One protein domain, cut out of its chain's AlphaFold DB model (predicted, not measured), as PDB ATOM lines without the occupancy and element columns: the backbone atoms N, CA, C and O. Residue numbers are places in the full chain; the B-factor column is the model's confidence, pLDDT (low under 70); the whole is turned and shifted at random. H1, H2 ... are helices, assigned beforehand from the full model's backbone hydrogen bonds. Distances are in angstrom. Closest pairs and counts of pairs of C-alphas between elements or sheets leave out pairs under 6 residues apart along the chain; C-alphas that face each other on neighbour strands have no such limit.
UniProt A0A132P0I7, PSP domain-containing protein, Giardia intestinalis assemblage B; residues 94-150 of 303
ATOM      1  N   THR A  94     -21.972  23.703  -1.700       88.06
ATOM      2  CA  THR A  94     -22.831  24.801  -1.270       88.06
ATOM      3  C   THR A  94     -22.931  24.796   0.257       88.06
ATOM      4  O   THR A  94     -22.932  23.746   0.903       88.06
ATOM      5  N   ARG A  95     -23.103  25.975   0.867       86.50
ATOM      6  CA  ARG A  95     -23.278  26.105   2.331       86.50
ATOM      7  C   ARG A  95     -24.407  25.224   2.886       86.50
ATOM      8  O   ARG A  95     -24.380  24.855   4.055       86.50
ATOM      9  N   ALA A  96     -25.416  24.925   2.068       88.81
ATOM     10  CA  ALA A  96     -26.518  24.046   2.438       88.81
ATOM     11  C   ALA A  96     -26.094  22.568   2.496       88.81
ATOM     12  O   ALA A  96     -26.527  21.860   3.402       88.81
ATOM     13  N   MET A  97     -25.239  22.126   1.568       90.88
ATOM     14  CA  MET A  97     -24.695  20.764   1.546       90.88
ATOM     15  C   MET A  97     -23.777  20.524   2.748       90.88
ATOM     16  O   MET A  97     -24.007  19.572   3.485       90.88
ATOM     17  N   LEU A  98     -22.873  21.461   3.052       89.19
ATOM     18  CA  LEU A  98     -21.986  21.367   4.220       89.19
ATOM     19  C   LEU A  98     -22.775  21.239   5.534       89.19
ATOM     20  O   LEU A  98     -22.523  20.356   6.351       89.19
ATOM     21  N   LYS A  99     -23.807  22.072   5.730       90.38
ATOM     22  CA  LYS A  99     -24.668  21.988   6.924       90.38
ATOM     23  C   LYS A  99     -25.420  20.662   7.027       90.38
ATOM     24  O   LYS A  99     -25.764  20.248   8.131       90.38
ATOM     25  N   LYS A 100     -25.739  20.028   5.896       92.25
ATOM     26  CA  LYS A 100     -26.396  18.720   5.873       92.25
ATOM     27  C   LYS A 100     -25.431  17.634   6.351       92.25
ATOM     28  O   LYS A 100     -25.791  16.893   7.259       92.25
ATOM     29  N   GLU A 101     -24.211  17.617   5.826       90.50
ATOM     30  CA  GLU A 101     -23.158  16.674   6.229       90.50
ATOM     31  C   GLU A 101     -22.819  16.805   7.722       90.50
ATOM     32  O   GLU A 101     -22.759  15.813   8.449       90.50
ATOM     33  N   GLN A 102     -22.723  18.037   8.234       90.75
ATOM     34  CA  GLN A 102     -22.518  18.288   9.667       90.75
ATOM     35  C   GLN A 102     -23.634  17.698  10.544       90.75
ATOM     36  O   GLN A 102     -23.364  17.162  11.617       90.75
ATOM     37  N   ARG A 103     -24.897  17.758  10.103       92.25
ATOM     38  CA  ARG A 103     -26.034  17.176  10.845       92.25
ATOM     39  C   ARG A 103     -25.980  15.654  10.879       92.25
ATOM     40  O   ARG A 103     -26.400  15.058  11.869       92.25
ATOM     41  N   GLU A 104     -25.485  15.034   9.812       92.12
ATOM     42  CA  GLU A 104     -25.343  13.580   9.697       92.12
ATOM     43  C   GLU A 104     -24.255  13.042  10.649       92.12
ATOM     44  O   GLU A 104     -24.391  11.938  11.173       92.12
ATOM     45  N   CYS A 105     -23.265  13.869  11.010       90.38
ATOM     46  CA  CYS A 105     -22.210  13.546  11.981       90.38
ATOM     47  C   CYS A 105     -22.691  13.421  13.448       90.38
ATOM     48  O   CYS A 105     -21.884  13.187  14.353       90.38
ATOM     49  N   ILE A 106     -23.992  13.569  13.730       92.75
ATOM     50  CA  ILE A 106     -24.538  13.528  15.096       92.75
ATOM     51  C   ILE A 106     -24.263  12.208  15.826       92.75
ATOM     52  O   ILE A 106     -23.982  12.219  17.025       92.75
ATOM     53  N   SER A 107     -24.348  11.072  15.127       90.75
ATOM     54  CA  SER A 107     -24.114   9.746  15.711       90.75
ATOM     55  C   SER A 107     -22.686   9.633  16.235       90.75
ATOM     56  O   SER A 107     -22.479   9.237  17.378       90.75
ATOM     57  N   TYR A 108     -21.722  10.078  15.430       90.94
ATOM     58  CA  TYR A 108     -20.312  10.109  15.787       90.94
ATOM     59  C   TYR A 108     -20.056  10.958  17.032       90.94
ATOM     60  O   TYR A 108     -19.473  10.470  17.997       90.94
ATOM     61  N   ILE A 109     -20.573  12.190  17.070       91.00
ATOM     62  CA  ILE A 109     -20.423  13.068  18.237       91.00
ATOM     63  C   ILE A 109     -21.046  12.450  19.494       91.00
ATOM     64  O   ILE A 109     -20.424  12.468  20.557       91.00
ATOM     65  N   LYS A 110     -22.233  11.845  19.392       91.50
ATOM     66  CA  LYS A 110     -22.869  11.170  20.534       91.50
ATOM     67  C   LYS A 110     -22.101   9.935  21.007       91.50
ATOM     68  O   LYS A 110     -22.126   9.643  22.195       91.50
ATOM     69  N   CYS A 111     -21.415   9.230  20.113       90.06
ATOM     70  CA  CYS A 111     -20.535   8.123  20.484       90.06
ATOM     71  C   CYS A 111     -19.229   8.613  21.124       90.06
ATOM     72  O   CYS A 111     -18.779   8.026  22.106       90.06
ATOM     73  N   LYS A 112     -18.641   9.698  20.600       88.88
ATOM     74  CA  LYS A 112     -17.381  10.284  21.082       88.88
ATOM     75  C   LYS A 112     -17.507  10.828  22.505       88.88
ATOM     76  O   LYS A 112     -16.623  10.621  23.334       88.88
ATOM     77  N   TYR A 113     -18.606  11.514  22.813       86.88
ATOM     78  CA  TYR A 113     -18.853  12.034  24.154       86.88
ATOM     79  C   TYR A 113     -19.667  11.032  24.978       86.88
ATOM     80  O   TYR A 113     -20.829  10.793  24.689       86.88
ATOM     81  N   SER A 114     -19.095  10.489  26.056       77.75
ATOM     82  CA  SER A 114     -19.808   9.617  27.005       77.75
ATOM     83  C   SER A 114     -20.173  10.388  28.283       77.75
ATOM     84  O   SER A 114     -19.484  10.324  29.298       77.75
ATOM     85  N   ARG A 115     -21.228  11.211  28.228       81.00
ATOM     86  CA  ARG A 115     -21.736  12.003  29.369       81.00
ATOM     87  C   ARG A 115     -23.247  11.818  29.553       81.00
ATOM     88  O   ARG A 115     -23.964  11.518  28.605       81.00
ATOM     89  N   ARG A 116     -23.758  12.072  30.768       75.94
ATOM     90  CA  ARG A 116     -25.196  11.926  31.107       75.94
ATOM     91  C   ARG A 116     -26.129  12.794  30.240       75.94
ATOM     92  O   ARG A 116     -27.274  12.419  30.033       75.94
ATOM     93  N   ASN A 117     -25.622  13.892  29.673       82.50
ATOM     94  CA  ASN A 117     -26.402  14.856  28.886       82.50
ATOM     95  C   ASN A 117     -26.235  14.712  27.362       82.50
ATOM     96  O   ASN A 117     -26.679  15.572  26.610       82.50
ATOM     97  N   VAL A 118     -25.632  13.626  26.873       90.19
ATOM     98  CA  VAL A 118     -25.395  13.411  25.427       90.19
ATOM     99  C   VAL A 118     -26.692  13.364  24.614       90.19
ATOM    100  O   VAL A 118     -26.718  13.742  23.442       90.19
ATOM    101  N   ALA A 119     -27.798  12.968  25.246       88.31
ATOM    102  CA  ALA A 119     -29.119  12.987  24.627       88.31
ATOM    103  C   ALA A 119     -29.579  14.401  24.221       88.31
ATOM    104  O   ALA A 119     -30.339  14.519  23.261       88.31
ATOM    105  N   ALA A 120     -29.099  15.449  24.903       88.69
ATOM    106  CA  ALA A 120     -29.486  16.836  24.652       88.69
ATOM    107  C   ALA A 120     -28.901  17.411  23.351       88.69
ATOM    108  O   ALA A 120     -29.441  18.387  22.839       88.69
ATOM    109  N   ILE A 121     -27.843  16.801  22.802       91.62
ATOM    110  CA  ILE A 121     -27.221  17.243  21.548       91.62
ATOM    111  C   ILE A 121     -28.198  17.007  20.387       91.62
ATOM    112  O   ILE A 121     -28.609  15.869  20.110       91.62
ATOM    113  N   ALA A 122     -28.546  18.088  19.697       91.38
ATOM    114  CA  ALA A 122     -29.392  18.125  18.518       91.38
ATOM    115  C   ALA A 122     -28.546  18.218  17.233       91.38
ATOM    116  O   ALA A 122     -27.409  18.685  17.258       91.38
ATOM    117  N   PRO A 123     -29.086  17.819  16.067       92.31
ATOM    118  CA  PRO A 123     -28.353  17.917  14.800       92.31
ATOM    119  C   PRO A 123     -28.069  19.372  14.406       92.31
ATOM    120  O   PRO A 123     -27.074  19.656  13.746       92.31
ATOM    121  N   ASP A 124     -28.929  20.303  14.825       91.44
ATOM    122  CA  ASP A 124     -28.746  21.731  14.563       91.44
ATOM    123  C   ASP A 124     -27.519  22.302  15.310       91.44
ATOM    124  O   ASP A 124     -26.911  23.256  14.821       91.44
ATOM    125  N   ASP A 125     -27.078  21.673  16.409       92.06
ATOM    126  CA  ASP A 125     -25.925  22.121  17.206       92.06
ATOM    127  C   ASP A 125     -24.589  21.951  16.474       92.06
ATOM    128  O   ASP A 125     -23.650  22.709  16.725       92.06
ATOM    129  N   LEU A 126     -24.518  21.003  15.530       92.44
ATOM    130  CA  LEU A 126     -23.337  20.769  14.692       92.44
ATOM    131  C   LEU A 126     -23.203  21.785  13.552       92.44
ATOM    132  O   LEU A 126     -22.167  21.840  12.901       92.44
ATOM    133  N   THR A 127     -24.240  22.592  13.305       91.62
ATOM    134  CA  THR A 127     -24.216  23.638  12.267       91.62
ATOM    135  C   THR A 127     -23.767  25.006  12.781       91.62
ATOM    136  O   THR A 127     -23.840  25.999  12.049       91.62
ATOM    137  N   ALA A 128     -23.336  25.067  14.044       89.56
ATOM    138  CA  ALA A 128     -22.735  26.251  14.638       89.56
ATOM    139  C   ALA A 128     -21.402  26.608  13.953       89.56
ATOM    140  O   ALA A 128     -20.813  25.803  13.238       89.56
ATOM    141  N   VAL A 129     -20.920  27.832  14.188       89.12
ATOM    142  CA  VAL A 129     -19.606  28.280  13.687       89.12
ATOM    143  C   VAL A 129     -18.485  27.401  14.249       89.12
ATOM    144  O   VAL A 129     -17.585  27.008  13.515       89.12
ATOM    145  N   ASP A 130     -18.582  27.063  15.536       90.44
ATOM    146  CA  ASP A 130     -17.729  26.083  16.202       90.44
ATOM    147  C   ASP A 130     -18.615  24.991  16.834       90.44
ATOM    148  O   ASP A 130     -19.206  25.206  17.903       90.44
ATOM    149  N   PRO A 131     -18.769  23.830  16.168       90.62
ATOM    150  CA  PRO A 131     -19.624  22.757  16.659       90.62
ATOM    151  C   PRO A 131     -19.044  22.071  17.902       90.62
ATOM    152  O   PRO A 131     -19.804  21.639  18.769       90.62
ATOM    153  N   LEU A 132     -17.716  21.982  18.025       90.31
ATOM    154  CA  LEU A 132     -17.072  21.299  19.148       90.31
ATOM    155  C   LEU A 132     -17.232  22.110  20.431       90.31
ATOM    156  O   LEU A 132     -17.648  21.567  21.456       90.31
ATOM    157  N   LEU A 133     -16.987  23.420  20.360       91.69
ATOM    158  CA  LEU A 133     -17.195  24.321  21.486       91.69
ATOM    159  C   LEU A 133     -18.666  24.358  21.915       91.69
ATOM    160  O   LEU A 133     -18.953  24.325  23.113       91.69
ATOM    161  N   ASN A 134     -19.601  24.386  20.961       92.12
ATOM    162  CA  ASN A 134     -21.032  24.366  21.265       92.12
ATOM    163  C   ASN A 134     -21.429  23.087  22.026       92.12
ATOM    164  O   ASN A 134     -22.081  23.147  23.069       92.12
ATOM    165  N   VAL A 135     -20.949  21.926  21.571       92.00
ATOM    166  CA  VAL A 135     -21.184  20.644  22.250       92.00
ATOM    167  C   VAL A 135     -20.596  20.636  23.666       92.00
ATOM    168  O   VAL A 135     -21.249  20.144  24.586       92.00
ATOM    169  N   ILE A 136     -19.413  21.221  23.883       91.56
ATOM    170  CA  ILE A 136     -18.813  21.335  25.224       91.56
ATOM    171  C   ILE A 136     -19.721  22.124  26.176       91.56
ATOM    172  O   ILE A 136     -19.909  21.689  27.313       91.56
ATOM    173  N   HIS A 137     -20.318  23.229  25.717       91.06
ATOM    174  CA  HIS A 137     -21.237  24.038  26.523       91.06
ATOM    175  C   HIS A 137     -22.531  23.289  26.848       91.06
ATOM    176  O   HIS A 137     -22.970  23.288  27.994       91.06
ATOM    177  N   ILE A 138     -23.114  22.593  25.870       91.00
ATOM    178  CA  ILE A 138     -24.327  21.786  26.080       91.00
ATOM    179  C   ILE A 138     -24.066  20.654  27.086       91.00
ATOM    180  O   ILE A 138     -24.918  20.323  27.910       91.00
ATOM    181  N   LEU A 139     -22.875  20.059  27.038       91.44
ATOM    182  CA  LEU A 139     -22.461  18.970  27.919       91.44
ATOM    183  C   LEU A 139     -21.903  19.430  29.270       91.44
ATOM    184  O   LEU A 139     -21.478  18.580  30.065       91.44
ATOM    185  N   HIS A 140     -21.829  20.733  29.516       90.81
ATOM    186  CA  HIS A 140     -21.331  21.264  30.772       90.81
ATOM    187  C   HIS A 140     -22.350  21.031  31.900       90.81
ATOM    188  O   HIS A 140     -23.554  20.869  31.682       90.81
ATOM    189  N   HIS A 141     -21.856  20.931  33.133       88.75
ATOM    190  CA  HIS A 141     -22.702  20.668  34.290       88.75
ATOM    191  C   HIS A 141     -23.623  21.862  34.560       88.75
ATOM    192  O   HIS A 141     -23.242  23.011  34.340       88.75
ATOM    193  N   ASN A 142     -24.836  21.581  35.039       88.81
ATOM    194  CA  ASN A 142     -25.851  22.584  35.384       88.81
ATOM    195  C   ASN A 142     -26.224  23.557  34.249       88.81
ATOM    196  O   ASN A 142     -26.892  24.557  34.499       88.81
ATOM    197  N   CYS A 143     -25.845  23.265  33.002       89.44
ATOM    198  CA  CYS A 143     -26.285  24.039  31.854       89.44
ATOM    199  C   CYS A 143     -27.740  23.711  31.526       89.44
ATOM    200  O   CYS A 143     -28.122  22.550  31.369       89.44
ATOM    201  N   VAL A 144     -28.552  24.760  31.425       90.06
ATOM    202  CA  VAL A 144     -29.949  24.663  31.008       90.06
ATOM    203  C   VAL A 144     -29.988  24.736  29.479       90.06
ATOM    204  O   VAL A 144     -29.435  25.681  28.913       90.06
ATOM    205  N   PRO A 145     -30.600  23.756  28.790       88.25
ATOM    206  CA  PRO A 145     -30.652  23.761  27.335       88.25
ATOM    207  C   PRO A 145     -31.507  24.919  26.813       88.25
ATOM    208  O   PRO A 145     -32.379  25.445  27.505       88.25
ATOM    209  N   VAL A 146     -31.301  25.289  25.551       89.06
ATOM    210  CA  VAL A 146     -32.145  26.292  24.895       89.06
ATOM    211  C   VAL A 146     -33.587  25.757  24.791       89.06
ATOM    212  O   VAL A 146     -33.784  24.627  24.334       89.06
ATOM    213  N   PRO A 147     -34.618  26.537  25.173       88.94
ATOM    214  CA  PRO A 147     -36.012  26.108  25.085       88.94
ATOM    215  C   PRO A 147     -36.418  25.679  23.671       88.94
ATOM    216  O   PRO A 147     -36.243  26.436  22.722       88.94
ATOM    217  N   ALA A 148     -37.049  24.509  23.525       83.88
ATOM    218  CA  ALA A 148     -37.359  23.888  22.227       83.88
ATOM    219  C   ALA A 148     -38.160  24.765  21.242       83.88
ATOM    220  O   ALA A 148     -38.188  24.491  20.040       83.88
ATOM    221  N   HIS A 149     -38.810  25.823  21.734       85.62
ATOM    222  CA  HIS A 149     -39.662  26.670  20.921       85.62
ATOM    223  C   HIS A 149     -38.909  27.584  19.940       85.62
ATOM    224  O   HIS A 149     -39.529  28.124  19.027       85.62
ATOM    225  N   TRP A 150     -37.586  27.727  20.072       86.06
ATOM    226  CA  TRP A 150     -36.772  28.557  19.173       86.06
ATOM    227  C   TRP A 150     -36.872  28.136  17.694       86.06
ATOM    228  O   TRP A 150     -36.686  28.952  16.795       86.06
TER     229      TRP A 150
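AT A GLANCE: This is residues 94 to 150 of the 303 residues of the protein "PSP domain-containing protein" of Giardia intestinalis assemblage B (UniProt A0A132P0I7). Look first at H1, the longest helix: it leads by a tight link into H2, and residues 113 to 122 then fold the chain back to short H3, which packs on H1 near Arg 103. H4 makes a corner with H3, and a final stretch without a named element, residues 139 to 150, runs on from H4. The printed part has 57 residues with four named helices in the order H1, H2, H3, H4, and no named strand; its class is all helix. It is compact, with a radius of gyration of the C-alphas of 11.5 A, and spans 37 by 26 by 17 A.

IN THESE COORDINATES: Find C-alpha 95 at (-23.278, 26.105, 2.331); from there H1, residues 95 to 104, runs 14.7 A to C-alpha 104 at (-25.343, 13.580, 9.697). H2 follows at residues 106 to 112, 9.9 A long. H3 is residues 123 to 127, 7.5 A. H4, residues 131 to 138, runs 10.6 A and ends at C-alpha 138, (-24.327, 21.786, 26.080).

HOW THE PARTS SIT: Begin at H1, which touches H3; their closest C-alphas, Arg 103 and Pro 123, are 4.6 A apart. H1 and H2 meet only through their link. H2 is close to H3 but not clearly touching, with C-alphas 106 and 123 closest at 5.8 A. H3 and H4 touch only at the corner by their tight link, Asp 125 and Pro 131 having the closest C-alphas at 6.4 A. H4 is apart from H1 and H2. Every O i to N i+4 pair is within hydrogen-bond range in H1, H2 and H4; H3 has 0 of 1, but 2 of 2 O i to N i+3 pairs.

THE WHOLE: The C-alphas farthest apart, those of Thr 94 and Asn 142, are 36.8 A apart. The printed part has no cut, and no link is long. In residues 139 to 150 the C-alphas lie 9 to 17 A from the mean of the C-alphas. The mean pLDDT of the printed part is 89.3, and no printed residue is under 70.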